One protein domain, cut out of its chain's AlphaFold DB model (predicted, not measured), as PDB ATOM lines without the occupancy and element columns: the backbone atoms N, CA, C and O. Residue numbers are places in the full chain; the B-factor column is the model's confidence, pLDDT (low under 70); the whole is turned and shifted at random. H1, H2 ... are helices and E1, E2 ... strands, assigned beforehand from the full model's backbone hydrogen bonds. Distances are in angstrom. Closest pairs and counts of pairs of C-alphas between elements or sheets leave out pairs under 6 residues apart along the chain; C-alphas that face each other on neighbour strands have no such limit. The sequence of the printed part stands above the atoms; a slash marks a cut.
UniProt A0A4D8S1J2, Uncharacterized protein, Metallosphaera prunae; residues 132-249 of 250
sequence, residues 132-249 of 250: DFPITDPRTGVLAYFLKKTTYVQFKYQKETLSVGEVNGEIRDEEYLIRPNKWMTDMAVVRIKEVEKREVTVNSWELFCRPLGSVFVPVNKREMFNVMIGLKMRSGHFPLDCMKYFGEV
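What this domain is: This is residues 132 to 249 of the 250 residues of an uncharacterized protein of Metallosphaera prunae (UniProt A0A4D8S1J2). One sheet of seven strands, curled like part of a barrel, folds back on itself, and its leaves E4 E3 E7 and E2 E6 E5 face each other with E1 as the hinge. H1 and H3 pack on the leaf with E3 and E7, the short H2 sits by E4 and E2, and H4 lies away from the sheet near the end of the printed part. The printed part has 118 residues, in the order H1 E1 E2 E3 E4 E5 E6 H2 E7 H3 H4; the antiparallel sheet runs E4 E3 E7 E1 E2 E6 E5, and the class is mixed, helices and strands. It is compact, with a radius of gyration of the C-alphas of 13.6 A and spans of 42 by 33 by 25 A.

How they stand to each other: H1, residues 138 to 146, is on the sheet at a height of 8.3 A. It runs along E7, residues 215 to 219, at 8 degrees on the local plane; their closest C-alphas, Thr 140 and Phe 216, are 6.4 A apart. E1, residues 152 to 158, and E2, residues 162 to 168, form a hairpin, with N 154 and O 166 2.9 A apart. E3, residues 176 to 180, and E4, residues 187 to 191, form another, with N 177 and O 190 at 2.8 A. E4 runs on into E5, residues 194 to 196, at 74 degrees. E5 and E6, residues 199 to 203, form a hairpin, with N 199 and O 196 at 2.8 A. E2 and E6 have N 165 and O 200 at 2.9 A. The pairing of E7 is staggered: N 216 and O 153 of E1 are 2.8 A apart, N 219 and O 176 of E3 also 2.8 A. H2, residues 204 to 208, is on the sheet but over none of its strands. H3, residues 221 to 230, is on the opposite face from H2, over E3 at a height of 9.8 A. H4, residues 240 to 245, is not on the sheet. In H1, H2, H3 and H4 every O i to N i+4 pair is within hydrogen-bond range.

Where its parts are: H1 begins at C-alpha 138 (-31.266, -29.323, -57.169) and is 12.4 A long. E1 measures 17.9 A, E2 19.3 A and H3 14.0 A. H4 ends at C-alpha 245 (-9.800, -15.534, -76.736).

The domain as a whole: The C-alphas of Asp 132 and Glu 248, the two farthest apart, are 43.4 A apart. The printed part has no cut, and no link is long. Mean pLDDT of the printed part is 84.8; residues 234 to 249 are under 70.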
ATOM      1  N   ASP A 132     -41.768 -24.999 -55.102       80.62
ATOM      2  CA  ASP A 132     -41.439 -23.580 -54.897       80.62
ATOM      3  C   ASP A 132     -40.372 -23.103 -55.893       80.62
ATOM      4  O   ASP A 132     -40.269 -21.919 -56.206       80.62
ATOM      5  N   PHE A 133     -39.612 -24.055 -56.436       84.44
ATOM      6  CA  PHE A 133     -38.702 -23.880 -57.559       84.44
ATOM      7  C   PHE A 133     -39.049 -24.940 -58.619       84.44
ATOM      8  O   PHE A 133     -38.534 -26.056 -58.532       84.44
ATOM      9  N   PRO A 134     -39.965 -24.659 -59.569       79.00
ATOM     10  CA  PRO A 134     -40.582 -25.643 -60.475       79.00
ATOM     11  C   PRO A 134     -39.654 -26.177 -61.585       79.00
ATOM     12  O   PRO A 134     -40.095 -26.497 -62.687       79.00
ATOM     13  N   ILE A 135     -38.357 -26.295 -61.296       79.50
ATOM     14  CA  ILE A 135     -37.375 -27.033 -62.085       79.50
ATOM     15  C   ILE A 135     -36.652 -27.985 -61.144       79.50
ATOM     16  O   ILE A 135     -36.171 -27.590 -60.083       79.50
ATOM     17  N   THR A 136     -36.510 -29.235 -61.568       71.00
ATOM     18  CA  THR A 136     -35.752 -30.265 -60.850       71.00
ATOM     19  C   THR A 136     -34.243 -30.073 -61.043       71.00
ATOM     20  O   THR A 136     -33.532 -31.010 -61.398       71.00
ATOM     21  N   ASP A 137     -33.749 -28.843 -60.857       78.94
ATOM     22  CA  ASP A 137     -32.324 -28.553 -60.747       78.94
ATOM     23  C   ASP A 137     -31.979 -28.310 -59.275       78.94
ATOM     24  O   ASP A 137     -32.170 -27.208 -58.738       78.94
ATOM     25  N   PRO A 138     -31.474 -29.349 -58.602       76.62
ATOM     26  CA  PRO A 138     -31.266 -29.323 -57.169       76.62
ATOM     27  C   PRO A 138     -30.249 -28.272 -56.722       76.62
ATOM     28  O   PRO A 138     -30.393 -27.667 -55.661       76.62
ATOM     29  N   ARG A 139     -29.224 -28.022 -57.543       82.00
ATOM     30  CA  ARG A 139     -28.101 -27.144 -57.195       82.00
ATOM     31  C   ARG A 139     -28.548 -25.691 -57.173       82.00
ATOM     32  O   ARG A 139     -28.268 -24.959 -56.224       82.00
ATOM     33  N   THR A 140     -29.282 -25.283 -58.206       86.94
ATOM     34  CA  THR A 140     -29.884 -23.948 -58.247       86.94
ATOM     35  C   THR A 140     -31.023 -23.805 -57.252       86.94
ATOM     36  O   THR A 140     -31.170 -22.725 -56.697       86.94
ATOM     37  N   GLY A 141     -31.770 -24.876 -56.961       86.75
ATOM     38  CA  GLY A 141     -32.810 -24.867 -55.930       86.75
ATOM     39  C   GLY A 141     -32.256 -24.596 -54.526       86.75
ATOM     40  O   GLY A 141     -32.794 -23.759 -53.807       86.75
ATOM     41  N   VAL A 142     -31.133 -25.221 -54.154       84.62
ATOM     42  CA  VAL A 142     -30.439 -24.946 -52.880       84.62
ATOM     43  C   VAL A 142     -29.944 -23.502 -52.815       84.62
ATOM     44  O   VAL A 142     -30.093 -22.830 -51.795       84.62
ATOM     45  N   LEU A 143     -29.362 -23.007 -53.909       88.19
ATOM     46  CA  LEU A 143     -28.914 -21.620 -53.992       88.19
ATOM     47  C   LEU A 143     -30.088 -20.636 -53.864       88.19
ATOM     48  O   LEU A 143     -29.981 -19.641 -53.148       88.19
ATOM     49  N   ALA A 144     -31.207 -20.930 -54.526       90.12
ATOM     50  CA  ALA A 144     -32.428 -20.140 -54.464       90.12
ATOM     51  C   ALA A 144     -32.996 -20.111 -53.036       90.12
ATOM     52  O   ALA A 144     -33.286 -19.032 -52.525       90.12
ATOM     53  N   TYR A 145     -33.027 -21.255 -52.342       87.44
ATOM     54  CA  TYR A 145     -33.388 -21.332 -50.923       87.44
ATOM     55  C   TYR A 145     -32.488 -20.456 -50.041       87.44
ATOM     56  O   TYR A 145     -32.990 -19.641 -49.267       87.44
ATOM     57  N   PHE A 146     -31.162 -20.559 -50.196       87.25
ATOM     58  CA  PHE A 146     -30.200 -19.746 -49.438       87.25
ATOM     59  C   PHE A 146     -30.418 -18.239 -49.648       87.25
ATOM     60  O   PHE A 146     -30.334 -17.449 -48.706       87.25
ATOM     61  N   LEU A 147     -30.741 -17.843 -50.880       90.81
ATOM     62  CA  LEU A 147     -31.039 -16.462 -51.262       90.81
ATOM     63  C   LEU A 147     -32.485 -16.036 -50.975       90.81
ATOM     64  O   LEU A 147     -32.819 -14.874 -51.193       90.81
ATOM     65  N   LYS A 148     -33.339 -16.948 -50.493       89.75
ATOM     66  CA  LYS A 148     -34.786 -16.744 -50.321       89.75
ATOM     67  C   LYS A 148     -35.475 -16.276 -51.611       89.75
ATOM     68  O   LYS A 148     -36.360 -15.423 -51.577       89.75
ATOM     69  N   LYS A 149     -35.062 -16.834 -52.749       91.94
ATOM     70  CA  LYS A 149     -35.634 -16.571 -54.072       91.94
ATOM     71  C   LYS A 149     -36.407 -17.786 -54.573       91.94
ATOM     72  O   LYS A 149     -36.018 -18.926 -54.350       91.94
ATOM     73  N   THR A 150     -37.471 -17.522 -55.316       91.06
ATOM     74  CA  THR A 150     -38.148 -18.502 -56.183       91.06
ATOM     75  C   THR A 150     -37.890 -18.214 -57.662       91.06
ATOM     76  O   THR A 150     -38.253 -19.002 -58.527       91.06
ATOM     77  N   THR A 151     -37.239 -17.084 -57.956       94.25
ATOM     78  CA  THR A 151     -36.952 -16.630 -59.314       94.25
ATOM     79  C   THR A 151     -35.753 -17.357 -59.906       94.25
ATOM     80  O   THR A 151     -34.726 -17.524 -59.245       94.25
ATOM     81  N   TYR A 152     -35.864 -17.744 -61.174       95.56
ATOM     82  CA  TYR A 152     -34.772 -18.335 -61.941       95.56
ATOM     83  C   TYR A 152     -34.874 -18.015 -63.427       95.56
ATOM     84  O   TYR A 152     -35.927 -17.634 -63.937       95.56
ATOM     85  N   VAL A 153     -33.758 -18.209 -64.121       96.88
ATOM     86  CA  VAL A 153     -33.647 -18.106 -65.574       96.88
ATOM     87  C   VAL A 153     -33.252 -19.467 -66.124       96.88
ATOM     88  O   VAL A 153     -32.277 -20.053 -65.657       96.88
ATOM     89  N   GLN A 154     -33.982 -19.973 -67.116       96.25
ATOM     90  CA  GLN A 154     -33.619 -21.191 -67.840       96.25
ATOM     91  C   GLN A 154     -33.295 -20.859 -69.294       96.25
ATOM     92  O   GLN A 154     -34.177 -20.465 -70.056       96.25
ATOM     93  N   PHE A 155     -32.039 -21.051 -69.694       96.56
ATOM     94  CA  PHE A 155     -31.601 -20.872 -71.076       96.56
ATOM     95  C   PHE A 155     -32.207 -21.936 -71.984       96.56
ATOM     96  O   PHE A 155     -32.052 -23.129 -71.727       96.56
ATOM     97  N   LYS A 156     -32.902 -21.497 -73.038       93.38
ATOM     98  CA  LYS A 156     -33.645 -22.375 -73.957       93.38
ATOM     99  C   LYS A 156     -33.174 -22.259 -75.394       93.38
ATOM    100  O   LYS A 156     -33.080 -23.279 -76.073       93.38
ATOM    101  N   TYR A 157     -32.852 -21.045 -75.837       94.12
ATOM    102  CA  TYR A 157     -32.572 -20.786 -77.242       94.12
ATOM    103  C   TYR A 157     -31.299 -19.987 -77.441       94.12
ATOM    104  O   TYR A 157     -30.956 -19.115 -76.643       94.12
ATOM    105  N   GLN A 158     -30.633 -20.256 -78.556       92.81
ATOM    106  CA  GLN A 158     -29.473 -19.503 -78.999       92.81
ATOM    107  C   GLN A 158     -29.803 -18.709 -80.264       92.81
ATOM    108  O   GLN A 158     -30.328 -19.241 -81.241       92.81
ATOM    109  N   LYS A 159     -29.443 -17.428 -80.236       90.75
ATOM    110  CA  LYS A 159     -29.235 -16.560 -81.401       90.75
ATOM    111  C   LYS A 159     -27.724 -16.487 -81.659       90.75
ATOM    112  O   LYS A 159     -26.952 -16.896 -80.803       90.75
ATOM    113  N   GLU A 160     -27.292 -15.925 -82.788       87.12
ATOM    114  CA  GLU A 160     -25.878 -15.874 -83.220       87.12
ATOM    115  C   GLU A 160     -24.847 -15.803 -82.072       87.12
ATOM    116  O   GLU A 160     -24.238 -16.807 -81.713       87.12
ATOM    117  N   THR A 161     -24.696 -14.636 -81.442       90.44
ATOM    118  CA  THR A 161     -23.748 -14.402 -80.336       90.44
ATOM    119  C   THR A 161     -24.430 -14.291 -78.972       90.44
ATOM    120  O   THR A 161     -23.782 -13.975 -77.969       90.44
ATOM    121  N   LEU A 162     -25.742 -14.536 -78.923       95.00
ATOM    122  CA  LEU A 162     -26.586 -14.272 -77.764       95.00
ATOM    123  C   LEU A 162     -27.374 -15.510 -77.360       95.00
ATOM    124  O   LEU A 162     -27.966 -16.196 -78.190       95.00
ATOM    125  N   SER A 163     -27.436 -15.752 -76.062       96.62
ATOM    126  CA  SER A 163     -28.228 -16.827 -75.482       96.62
ATOM    127  C   SER A 163     -29.420 -16.239 -74.748       96.62
ATOM    128  O   SER A 163     -29.278 -15.262 -74.010       96.62
ATOM    129  N   VAL A 164     -30.590 -16.835 -74.968       97.62
ATOM    130  CA  VAL A 164     -31.871 -16.365 -74.439       97.62
ATOM    131  C   VAL A 164     -32.404 -17.372 -73.431       97.62
ATOM    132  O   VAL A 164     -32.520 -18.573 -73.713       97.62
ATOM    133  N   GLY A 165     -32.712 -16.872 -72.238       97.44
ATOM    134  CA  GLY A 165     -33.334 -17.638 -71.171       97.44
ATOM    135  C   GLY A 165     -34.696 -17.096 -70.789       97.44
ATOM    136  O   GLY A 165     -34.915 -15.889 -70.788       97.44
ATOM    137  N   GLU A 166     -35.605 -18.004 -70.452       97.12
ATOM    138  CA  GLU A 166     -36.922 -17.664 -69.921       97.12
ATOM    139  C   GLU A 166     -36.825 -17.410 -68.417       97.12
ATOM    140  O   GLU A 166     -36.220 -18.196 -67.682       97.12
ATOM    141  N   VAL A 167     -37.440 -16.320 -67.969       96.12
ATOM    142  CA  VAL A 167     -37.536 -15.915 -66.570       96.12
ATOM    143  C   VAL A 167     -38.798 -16.509 -65.957       96.12
ATOM    144  O   VAL A 167     -39.915 -16.249 -66.411       96.12
ATOM    145  N   ASN A 168     -38.627 -17.251 -64.868       94.00
ATOM    146  CA  ASN A 168     -39.714 -17.594 -63.965       94.00
ATOM    147  C   ASN A 168     -39.631 -16.681 -62.739       94.00
ATOM    148  O   ASN A 168     -38.653 -16.737 -62.002       94.00
ATOM    149  N   GLY A 169     -40.632 -15.821 -62.551       91.62
ATOM    150  CA  GLY A 169     -40.632 -14.768 -61.534       91.62
ATOM    151  C   GLY A 169     -40.358 -13.386 -62.130       91.62
ATOM    152  O   GLY A 169     -40.709 -13.123 -63.279       91.62
ATOM    153  N   GLU A 170     -39.765 -12.498 -61.337       92.69
ATOM    154  CA  GLU A 170     -39.494 -11.105 -61.701       92.69
ATOM    155  C   GLU A 170     -38.021 -10.787 -61.429       92.69
ATOM    156  O   GLU A 170     -37.514 -11.103 -60.355       92.69
ATOM    157  N   ILE A 171     -37.352 -10.157 -62.396       93.31
ATOM    158  CA  ILE A 171     -36.019  -9.571 -62.218       93.31
ATOM    159  C   ILE A 171     -36.206  -8.079 -61.958       93.31
ATOM    160  O   ILE A 171     -36.912  -7.404 -62.707       93.31
ATOM    161  N   ARG A 172     -35.591  -7.583 -60.886       91.75
ATOM    162  CA  ARG A 172     -35.674  -6.200 -60.418       91.75
ATOM    163  C   ARG A 172     -34.324  -5.514 -60.591       91.75
ATOM    164  O   ARG A 172     -34.058  -4.938 -61.638       91.75
ATOM    165  N   ASP A 173     -33.486  -5.562 -59.563       93.50
ATOM    166  CA  ASP A 173     -32.168  -4.930 -59.505       93.50
ATOM    167  C   ASP A 173     -31.020  -5.917 -59.765       93.50
ATOM    168  O   ASP A 173     -29.848  -5.549 -59.667       93.50
ATOM    169  N   GLU A 174     -31.329  -7.178 -60.076       96.50
ATOM    170  CA  GLU A 174     -30.321  -8.187 -60.367       96.50
ATOM    171  C   GLU A 174     -29.593  -7.900 -61.686       96.50
ATOM    172  O   GLU A 174     -30.194  -7.689 -62.735       96.50
ATOM    173  N   GLU A 175     -28.261  -7.928 -61.629       94.81
ATOM    174  CA  GLU A 175     -27.373  -7.625 -62.762       94.81
ATOM    175  C   GLU A 175     -26.681  -8.886 -63.308       94.81
ATOM    176  O   GLU A 175     -26.098  -8.876 -64.398       94.81
ATOM    177  N   TYR A 176     -26.707  -9.973 -62.533       95.38
ATOM    178  CA  TYR A 176     -25.972 -11.200 -62.806       95.38
ATOM    179  C   TYR A 176     -26.877 -12.415 -62.649       95.38
ATOM    180  O   TYR A 176     -27.842 -12.391 -61.891       95.38
ATOM    181  N   LEU A 177     -26.524 -13.505 -63.318       95.50
ATOM    182  CA  LEU A 177     -27.068 -14.825 -63.041       95.50
ATOM    183  C   LEU A 177     -25.933 -15.721 -62.556       95.50
ATOM    184  O   LEU A 177     -24.836 -15.709 -63.120       95.50
ATOM    185  N   ILE A 178     -26.199 -16.512 -61.521       92.94
ATOM    186  CA  ILE A 178     -25.207 -17.417 -60.947       92.94
ATOM    187  C   ILE A 178     -25.702 -18.858 -60.915       92.94
ATOM    188  O   ILE A 178     -26.891 -19.138 -60.735       92.94
ATOM    189  N   ARG A 179     -24.757 -19.781 -61.092       90.75
ATOM    190  CA  ARG A 179     -25.000 -21.220 -61.022       90.75
ATOM    191  C   ARG A 179     -23.796 -21.925 -60.402       90.75
ATOM    192  O   ARG A 179     -22.696 -21.812 -60.943       90.75
ATOM    193  N   PRO A 180     -23.975 -22.676 -59.309       86.75
ATOM    194  CA  PRO A 180     -22.882 -23.405 -58.690       86.75
ATOM    195  C   PRO A 180     -22.551 -24.686 -59.465       86.75
ATOM    196  O   PRO A 180     -23.406 -25.278 -60.128       86.75
ATOM    197  N   ASN A 181     -21.305 -25.144 -59.346       84.31
ATOM    198  CA  ASN A 181     -20.916 -26.476 -59.801       84.31
ATOM    199  C   ASN A 181     -21.496 -27.569 -58.885       84.31
ATOM    200  O   ASN A 181     -21.978 -27.312 -57.779       84.31
ATOM    201  N   LYS A 182     -21.396 -28.832 -59.302       79.88
ATOM    202  CA  LYS A 182     -21.897 -29.997 -58.553       79.88
ATOM    203  C   LYS A 182     -21.184 -30.284 -57.232       79.88
ATOM    204  O   LYS A 182     -21.548 -31.226 -56.542       79.88
ATOM    205  N   TRP A 183     -20.137 -29.555 -56.874       77.69
ATOM    206  CA  TRP A 183     -19.528 -29.665 -55.543       77.69
ATOM    207  C   TRP A 183     -19.854 -28.455 -54.673       77.69
ATOM    208  O   TRP A 183     -19.334 -28.341 -53.564       77.69
ATOM    209  N   MET A 184     -20.680 -27.538 -55.190       80.06
ATOM    210  CA  MET A 184     -21.000 -26.254 -54.587       80.06
ATOM    211  C   MET A 184     -19.748 -25.477 -54.168       80.06
ATOM    212  O   MET A 184     -19.785 -24.719 -53.218       80.06
ATOM    213  N   THR A 185     -18.595 -25.687 -54.794       78.56
ATOM    214  CA  THR A 185     -17.318 -25.080 -54.354       78.56
ATOM    215  C   THR A 185     -16.941 -23.851 -55.155       78.56
ATOM    216  O   THR A 185     -16.104 -23.051 -54.735       78.56
ATOM    217  N   ASP A 186     -17.570 -23.722 -56.311       82.62
ATOM    218  CA  ASP A 186     -17.331 -22.687 -57.285       82.62
ATOM    219  C   ASP A 186     -18.642 -22.446 -58.059       82.62
ATOM    220  O   ASP A 186     -19.522 -23.314 -58.065       82.62
ATOM    221  N   MET A 187     -18.792 -21.286 -58.693       85.75
ATOM    222  CA  MET A 187     -19.970 -20.917 -59.477       85.75
ATOM    223  C   MET A 187     -19.619 -20.185 -60.767       85.75
ATOM    224  O   MET A 187     -18.725 -19.340 -60.792       85.75
ATOM    225  N   ALA A 188     -20.371 -20.486 -61.825       88.62
ATOM    226  CA  ALA A 188     -20.429 -19.660 -63.017       88.62
ATOM    227  C   ALA A 188     -21.213 -18.381 -62.708       88.62
ATOM    228  O   ALA A 188     -22.234 -18.419 -62.018       88.62
ATOM    229  N   VAL A 189     -20.726 -17.268 -63.249       89.94
ATOM    230  CA  VAL A 189     -21.352 -15.950 -63.166       89.94
ATOM    231  C   VAL A 189     -21.496 -15.440 -64.590       89.94
ATOM    232  O   VAL A 189     -20.513 -15.408 -65.329       89.94
ATOM    233  N   VAL A 190     -22.708 -15.046 -64.961       91.88
ATOM    234  CA  VAL A 190     -22.997 -14.417 -66.251       91.88
ATOM    235  C   VAL A 190     -23.654 -13.068 -66.020       91.88
ATOM    236  O   VAL A 190     -24.430 -12.896 -65.079       91.88
ATOM    237  N   ARG A 191     -23.331 -12.089 -66.853       92.81
ATOM    238  CA  ARG A 191     -23.898 -10.750 -66.792       92.81
ATOM    239  C   ARG A 191     -25.158 -10.684 -67.643       92.81
ATOM    240  O   ARG A 191     -25.162 -11.073 -68.811       92.81
ATOM    241  N   ILE A 192     -26.219 -10.136 -67.065       95.06
ATOM    242  CA  ILE A 192     -27.444  -9.834 -67.799       95.06
ATOM    243  C   ILE A 192     -27.137  -8.690 -68.768       95.06
ATOM    244  O   ILE A 192     -26.670  -7.625 -68.357       95.06
ATOM    245  N   LYS A 193     -27.370  -8.917 -70.063       94.94
ATOM    246  CA  LYS A 193     -27.235  -7.877 -71.088       94.94
ATOM    247  C   LYS A 193     -28.523  -7.075 -71.214       94.94
ATOM    248  O   LYS A 193     -28.473  -5.853 -71.289       94.94
ATOM    249  N   GLU A 194     -29.650  -7.776 -71.242       95.75
ATOM    250  CA  GLU A 194     -30.975  -7.196 -71.429       95.75
ATOM    251  C   GLU A 194     -32.038  -8.088 -70.789       95.75
ATOM    252  O   GLU A 194     -31.897  -9.316 -70.770       95.75
ATOM    253  N   VAL A 195     -33.098  -7.455 -70.287       95.62
ATOM    254  CA  VAL A 195     -34.315  -8.109 -69.806       95.62
ATOM    255  C   VAL A 195     -35.482  -7.545 -70.606       95.62
ATOM    256  O   VAL A 195     -35.767  -6.351 -70.521       95.62
ATOM    257  N   GLU A 196     -36.170  -8.393 -71.367       93.25
ATOM    258  CA  GLU A 196     -37.373  -8.014 -72.105       93.25
ATOM    259  C   GLU A 196     -38.518  -8.957 -71.726       93.25
ATOM    260  O   GLU A 196     -38.476 -10.158 -71.984       93.25
ATOM    261  N   LYS A 197     -39.580  -8.416 -71.116       90.06
ATOM    262  CA  LYS A 197     -40.740  -9.192 -70.640       90.06
ATOM    263  C   LYS A 197     -40.315 -10.336 -69.705       90.06
ATOM    264  O   LYS A 197     -39.988 -10.090 -68.552       90.06
ATOM    265  N   ARG A 198     -40.364 -11.579 -70.189       94.00
ATOM    266  CA  ARG A 198     -39.974 -12.801 -69.467       94.00
ATOM    267  C   ARG A 198     -38.731 -13.445 -70.073       94.00
ATOM    268  O   ARG A 198     -38.520 -14.639 -69.903       94.00
ATOM    269  N   GLU A 199     -37.924 -12.677 -70.790       96.69
ATOM    270  CA  GLU A 199     -36.687 -13.151 -71.388       96.69
ATOM    271  C   GLU A 199     -35.495 -12.366 -70.856       96.69
ATOM    272  O   GLU A 199     -35.540 -11.147 -70.681       96.69
ATOM    273  N   VAL A 200     -34.408 -13.090 -70.623       97.06
ATOM    274  CA  VAL A 200     -33.086 -12.539 -70.353       97.06
ATOM    275  C   VAL A 200     -32.176 -12.910 -71.503       97.06
ATOM    276  O   VAL A 200     -32.106 -14.072 -71.908       97.06
ATOM    277  N   THR A 201     -31.428 -11.924 -71.980       97.00
ATOM    278  CA  THR A 201     -30.374 -12.131 -72.964       97.00
ATOM    279  C   THR A 201     -29.007 -11.962 -72.309       97.00
ATOM    280  O   THR A 201     -28.769 -11.003 -71.572       97.00
ATOM    281  N   VAL A 202     -28.091 -12.884 -72.607       95.75
ATOM    282  CA  VAL A 202     -26.670 -12.819 -72.224       95.75
ATOM    283  C   VAL A 202     -25.794 -13.076 -73.444       95.75
ATOM    284  O   VAL A 202     -26.266 -13.592 -74.462       95.75
ATOM    285  N   ASN A 203     -24.506 -12.750 -73.360       93.75
ATOM    286  CA  ASN A 203     -23.582 -13.160 -74.410       93.75
ATOM    287  C   ASN A 203     -23.338 -14.675 -74.325       93.75
ATOM    288  O   ASN A 203     -22.995 -15.186 -73.259       93.75
ATOM    289  N   SER A 204     -23.468 -15.394 -75.445       93.44
ATOM    290  CA  SER A 204     -23.328 -16.862 -75.469       93.44
ATOM    291  C   SER A 204     -21.969 -17.334 -74.955       93.44
ATOM    292  O   SER A 204     -21.880 -18.362 -74.285       93.44
ATOM    293  N   TRP A 205     -20.913 -16.549 -75.190       88.31
ATOM    294  CA  TRP A 205     -19.569 -16.866 -74.710       88.31
ATOM    295  C   TRP A 205     -19.501 -17.019 -73.186       88.31
ATOM    296  O   TRP A 205     -18.730 -17.844 -72.697       88.31
ATOM    297  N   GLU A 206     -20.321 -16.280 -72.430       88.75
ATOM    298  CA  GLU A 206     -20.320 -16.338 -70.965       88.75
ATOM    299  C   GLU A 206     -20.808 -17.705 -70.469       88.75
ATOM    300  O   GLU A 206     -20.263 -18.256 -69.511       88.75
ATOM    301  N   LEU A 207     -21.767 -18.300 -71.184       91.50
ATOM    302  CA  LEU A 207     -22.265 -19.650 -70.925       91.50
ATOM    303  C   LEU A 207     -21.325 -20.726 -71.483       91.50
ATOM    304  O   LEU A 207     -21.120 -21.754 -70.844       91.50
ATOM    305  N   PHE A 208     -20.730 -20.510 -72.659       92.00
ATOM    306  CA  PHE A 208     -19.937 -21.528 -73.368       92.00
ATOM    307  C   PHE A 208     -18.525 -21.701 -72.817       92.00
ATOM    308  O   PHE A 208     -17.972 -22.800 -72.859       92.00
ATOM    309  N   CYS A 209     -17.951 -20.648 -72.241       86.75
ATOM    310  CA  CYS A 209     -16.657 -20.739 -71.573       86.75
ATOM    311  C   CYS A 209     -16.713 -21.506 -70.252       86.75
ATOM    312  O   CYS A 209     -15.700 -22.062 -69.811       86.75
ATOM    313  N   ARG A 210     -17.885 -21.558 -69.610       85.69
ATOM    314  CA  ARG A 210     -18.105 -22.322 -68.382       85.69
ATOM    315  C   ARG A 210     -19.527 -22.887 -68.286       85.69
ATOM    316  O   ARG A 210     -20.266 -22.496 -67.386       85.69
ATOM    317  N   PRO A 211     -19.910 -23.835 -69.165       86.81
ATOM    318  CA  PRO A 211     -21.214 -24.466 -69.082       86.81
ATOM    319  C   PRO A 211     -21.242 -25.299 -67.808       86.81
ATOM    320  O   PRO A 211     -20.436 -26.210 -67.648       86.81
ATOM    321  N   LEU A 212     -22.144 -24.964 -66.890       87.44
ATOM    322  CA  LEU A 212     -22.449 -25.780 -65.709       87.44
ATOM    323  C   LEU A 212     -23.882 -26.335 -65.766       87.44
ATOM    324  O   LEU A 212     -24.320 -27.012 -64.836       87.44
ATOM    325  N   GLY A 213     -24.616 -26.038 -66.841       90.12
ATOM    326  CA  GLY A 213     -26.036 -26.319 -67.054       90.12
ATOM    327  C   GLY A 213     -26.810 -25.063 -67.461       90.12
ATOM    328  O   GLY A 213     -26.215 -24.011 -67.697       90.12
ATOM    329  N   SER A 214     -28.128 -25.190 -67.584       93.00
ATOM    330  CA  SER A 214     -29.007 -24.214 -68.246       93.00
ATOM    331  C   SER A 214     -29.780 -23.297 -67.297       93.00
ATOM    332  O   SER A 214     -30.308 -22.280 -67.740       93.00
ATOM    333  N   VAL A 215     -29.863 -23.637 -66.009       94.06
ATOM    334  CA  VAL A 215     -30.667 -22.904 -65.018       94.06
ATOM    335  C   VAL A 215     -29.768 -22.012 -64.166       94.06
ATOM    336  O   VAL A 215     -28.731 -22.455 -63.680       94.06
ATOM    337  N   PHE A 216     -30.142 -20.758 -63.955       95.44
ATOM    338  CA  PHE A 216     -29.381 -19.815 -63.140       95.44
ATOM    339  C   PHE A 216     -30.311 -19.029 -62.217       95.44
ATOM    340  O   PHE A 216     -31.472 -18.789 -62.546       95.44
ATOM    341  N   VAL A 217     -29.790 -18.605 -61.067       96.38
ATOM    342  CA  VAL A 217     -30.506 -17.725 -60.134       96.38
ATOM    343  C   VAL A 217     -30.058 -16.282 -60.389       96.38
ATOM    344  O   VAL A 217     -28.847 -16.034 -60.363       96.38
ATOM    345  N   PRO A 218     -30.976 -15.334 -60.656       96.75
ATOM    346  CA  PRO A 218     -30.623 -13.927 -60.780       96.75
ATOM    347  C   PRO A 218     -30.203 -13.363 -59.422       96.75
ATOM    348  O   PRO A 218     -30.829 -13.655 -58.401       96.75
ATOM    349  N   VAL A 219     -29.135 -12.565 -59.414       95.88
ATOM    350  CA  VAL A 219     -28.584 -11.925 -58.218       95.88
ATOM    351  C   VAL A 219     -28.060 -10.516 -58.486       95.88
ATOM    352  O   VAL A 219     -27.520 -10.208 -59.554       95.88
ATOM    353  N   ASN A 220     -28.138  -9.661 -57.470       94.56
ATOM    354  CA  ASN A 220     -27.363  -8.422 -57.414       94.56
ATOM    355  C   ASN A 220     -25.973  -8.658 -56.779       94.56
ATOM    356  O   ASN A 220     -25.637  -9.746 -56.295       94.56
ATOM    357  N   LYS A 221     -25.130  -7.618 -56.762       89.50
ATOM    358  CA  LYS A 221     -23.760  -7.701 -56.215       89.50
ATOM    359  C   LYS A 221     -23.720  -8.120 -54.742       89.50
ATOM    360  O   LYS A 221     -22.818  -8.857 -54.342       89.50
ATOM    361  N   ARG A 222     -24.684  -7.665 -53.934       91.56
ATOM    362  CA  ARG A 222     -24.759  -7.982 -52.500       91.56
ATOM    363  C   ARG A 222     -25.107  -9.451 -52.281       91.56
ATOM    364  O   ARG A 222     -24.478 -10.112 -51.462       91.56
ATOM    365  N   GLU A 223     -26.075  -9.966 -53.023       93.75
ATOM    366  CA  GLU A 223     -26.478 -11.372 -52.984       93.75
ATOM    367  C   GLU A 223     -25.348 -12.294 -53.443       93.75
ATOM    368  O   GLU A 223     -25.033 -13.264 -52.756       93.75
ATOM    369  N   MET A 224     -24.662 -11.943 -54.534       89.50
ATOM    370  CA  MET A 224     -23.481 -12.675 -54.992       89.50
ATOM    371  C   MET A 224     -22.386 -12.719 -53.914       89.50
ATOM    372  O   MET A 224     -21.801 -13.775 -53.668       89.50
ATOM    373  N   PHE A 225     -22.129 -11.599 -53.227       85.81
ATOM    374  CA  PHE A 225     -21.185 -11.558 -52.108       85.81
ATOM    375  C   PHE A 225     -21.623 -12.455 -50.942       85.81
ATOM    376  O   PHE A 225     -20.817 -13.233 -50.429       85.81
ATOM    377  N   ASN A 226     -22.905 -12.415 -50.570       87.19
ATOM    378  CA  ASN A 226     -23.459 -13.270 -49.519       87.19
ATOM    379  C   ASN A 226     -23.311 -14.761 -49.848       87.19
ATOM    380  O   ASN A 226     -23.032 -15.551 -48.953       87.19
ATOM    381  N   VAL A 227     -23.463 -15.148 -51.118       86.25
ATOM    382  CA  VAL A 227     -23.254 -16.529 -51.578       86.25
ATOM    383  C   VAL A 227     -21.787 -16.931 -51.459       86.25
ATOM    384  O   VAL A 227     -21.492 -17.982 -50.893       86.25
ATOM    385  N   MET A 228     -20.859 -16.092 -51.935       83.00
ATOM    386  CA  MET A 228     -19.418 -16.376 -51.845       83.00
ATOM    387  C   MET A 228     -18.971 -16.592 -50.398       83.00
ATOM    388  O   MET A 228     -18.288 -17.572 -50.104       83.00
ATOM    389  N   ILE A 229     -19.389 -15.709 -49.488       81.81
ATOM    390  CA  ILE A 229     -19.009 -15.784 -48.075       81.81
ATOM    391  C   ILE A 229     -19.783 -16.886 -47.348       81.81
ATOM    392  O   ILE A 229     -19.179 -17.762 -46.734       81.81
ATOM    393  N   GLY A 230     -21.113 -16.867 -47.434       78.31
ATOM    394  CA  GLY A 230     -21.985 -17.745 -46.658       78.31
ATOM    395  C   GLY A 230     -21.872 -19.210 -47.054       78.31
ATOM    396  O   GLY A 230     -21.888 -20.079 -46.187       78.31
ATOM    397  N   LEU A 231     -21.672 -19.497 -48.343       77.56
ATOM    398  CA  LEU A 231     -21.428 -20.859 -48.809       77.56
ATOM    399  C   LEU A 231     -19.937 -21.187 -48.922       77.56
ATOM    400  O   LEU A 231     -19.634 -22.310 -49.303       77.56
ATOM    401  N   LYS A 232     -18.999 -20.285 -48.592       76.00
ATOM    402  CA  LYS A 232     -17.548 -20.466 -48.829       76.00
ATOM    403  C   LYS A 232     -17.245 -20.875 -50.289       76.00
ATOM    404  O   LYS A 232     -16.453 -21.782 -50.546       76.00
ATOM    405  N   MET A 233     -17.928 -20.255 -51.251       75.19
ATOM    406  CA  MET A 233     -17.762 -20.516 -52.685       75.19
ATOM    407  C   MET A 233     -16.737 -19.571 -53.300       75.19
ATOM    408  O   MET A 233     -16.754 -18.368 -53.040       75.19
ATOM    409  N   ARG A 234     -15.894 -20.092 -54.196       69.25
ATOM    410  CA  ARG A 234     -15.139 -19.233 -55.114       69.25
ATOM    411  C   ARG A 234     -16.058 -18.740 -56.229       69.25
ATOM    412  O   ARG A 234     -16.909 -19.482 -56.706       69.25
ATOM    413  N   SER A 235     -15.855 -17.507 -56.681       57.72
ATOM    414  CA  SER A 235     -16.266 -17.125 -58.031       57.72
ATOM    415  C   SER A 235     -15.093 -17.412 -58.962       57.72
ATOM    416  O   SER A 235     -14.213 -16.585 -59.204       57.72
ATOM    417  N   GLY A 236     -15.027 -18.645 -59.446       56.19
ATOM    418  CA  GLY A 236     -14.163 -18.990 -60.555       56.19
ATOM    419  C   GLY A 236     -14.561 -18.109 -61.729       56.19
ATOM    420  O   GLY A 236     -15.619 -18.277 -62.333       56.19
ATOM    421  N   HIS A 237     -13.725 -17.129 -62.046       52.41
ATOM    422  CA  HIS A 237     -13.845 -16.453 -63.326       52.41
ATOM    423  C   HIS A 237     -13.656 -17.468 -64.463       52.41
ATOM    424  O   HIS A 237     -13.325 -18.639 -64.245       52.41
ATOM    425  N   PHE A 238     -13.897 -17.014 -65.692       55.28
ATOM    426  CA  PHE A 238     -13.638 -17.778 -66.907       55.28
ATOM    427  C   PHE A 238     -12.298 -18.527 -66.821       55.28
ATOM    428  O   PHE A 238     -11.335 -17.971 -66.278       55.28
ATOM    429  N   PRO A 239     -12.188 -19.757 -67.366       55.09
ATOM    430  CA  PRO A 239     -10.880 -20.372 -67.567       55.09
ATOM    431  C   PRO A 239      -9.930 -19.333 -68.182       55.09
ATOM    432  O   PRO A 239     -10.333 -18.629 -69.107       55.09
ATOM    433  N   LEU A 240      -8.697 -19.199 -67.678       56.47
ATOM    434  CA  LEU A 240      -7.746 -18.174 -68.154       56.47
ATOM    435  C   LEU A 240      -7.586 -18.187 -69.685       56.47
ATOM    436  O   LEU A 240      -7.355 -17.151 -70.301       56.47
ATOM    437  N   ASP A 241      -7.758 -19.352 -70.308       49.34
ATOM    438  CA  ASP A 241      -7.694 -19.521 -71.758       49.34
ATOM    439  C   ASP A 241      -8.895 -18.923 -72.506       49.34
ATOM    440  O   ASP A 241      -8.739 -18.472 -73.637       49.34
ATOM    441  N   CYS A 242     -10.063 -18.813 -71.870       60.84
ATOM    442  CA  CYS A 242     -11.177 -18.028 -72.400       60.84
ATOM    443  C   CYS A 242     -10.862 -16.529 -72.394       60.84
ATOM    444  O   CYS A 242     -11.135 -15.853 -73.377       60.84
ATOM    445  N   MET A 243     -10.192 -16.018 -71.352       58.00
ATOM    446  CA  MET A 243      -9.774 -14.607 -71.293       58.00
ATOM    447  C   MET A 243      -8.821 -14.216 -72.434       58.00
ATOM    448  O   MET A 243      -8.878 -13.082 -72.906       58.00
ATOM    449  N   LYS A 244      -7.983 -15.148 -72.915       52.41
ATOM    450  CA  LYS A 244      -7.096 -14.934 -74.077       52.41
ATOM    451  C   LYS A 244      -7.876 -14.791 -75.382       52.41
ATOM    452  O   LYS A 244      -7.576 -13.895 -76.161       52.41
ATOM    453  N   TYR A 245      -8.913 -15.608 -75.571       49.16
ATOM    454  CA  TYR A 245      -9.800 -15.534 -76.736       49.16
ATOM    455  C   TYR A 245     -10.491 -14.163 -76.846       49.16
ATOM    456  O   TYR A 245     -10.739 -13.677 -77.940       49.16
ATOM    457  N   PHE A 246     -10.741 -13.486 -75.718       53.88
ATOM    458  CA  PHE A 246     -11.351 -12.149 -75.690       53.88
ATOM    459  C   PHE A 246     -10.368 -10.993 -75.926       53.88
ATOM    460  O   PHE A 246     -10.804  -9.876 -76.204       53.88
ATOM    461  N   GLY A 247      -9.056 -11.234 -75.833       48.88
ATOM    462  CA  GLY A 247      -8.033 -10.255 -76.212       48.88
ATOM    463  C   GLY A 247      -7.884 -10.094 -77.729       48.88
ATOM    464  O   GLY A 247      -7.401  -9.058 -78.176       48.88
ATOM    465  N   GLU A 248      -8.323 -11.091 -78.501       40.03
ATOM    466  CA  GLU A 248      -8.201 -11.144 -79.966       40.03
ATOM    467  C   GLU A 248      -9.483 -10.716 -80.712       40.03
ATOM    468  O   GLU A 248      -9.444 -10.533 -81.924       40.03
ATOM    469  N   VAL A 249     -10.609 -10.510 -80.010       40.25
ATOM    470  CA  VAL A 249     -11.913 -10.096 -80.589       40.25
ATOM    471  C   VAL A 249     -12.202  -8.602 -80.321       40.25
ATOM    472  O   VAL A 249     -13.342  -8.211 -80.089       40.25
TER     473      VAL A 249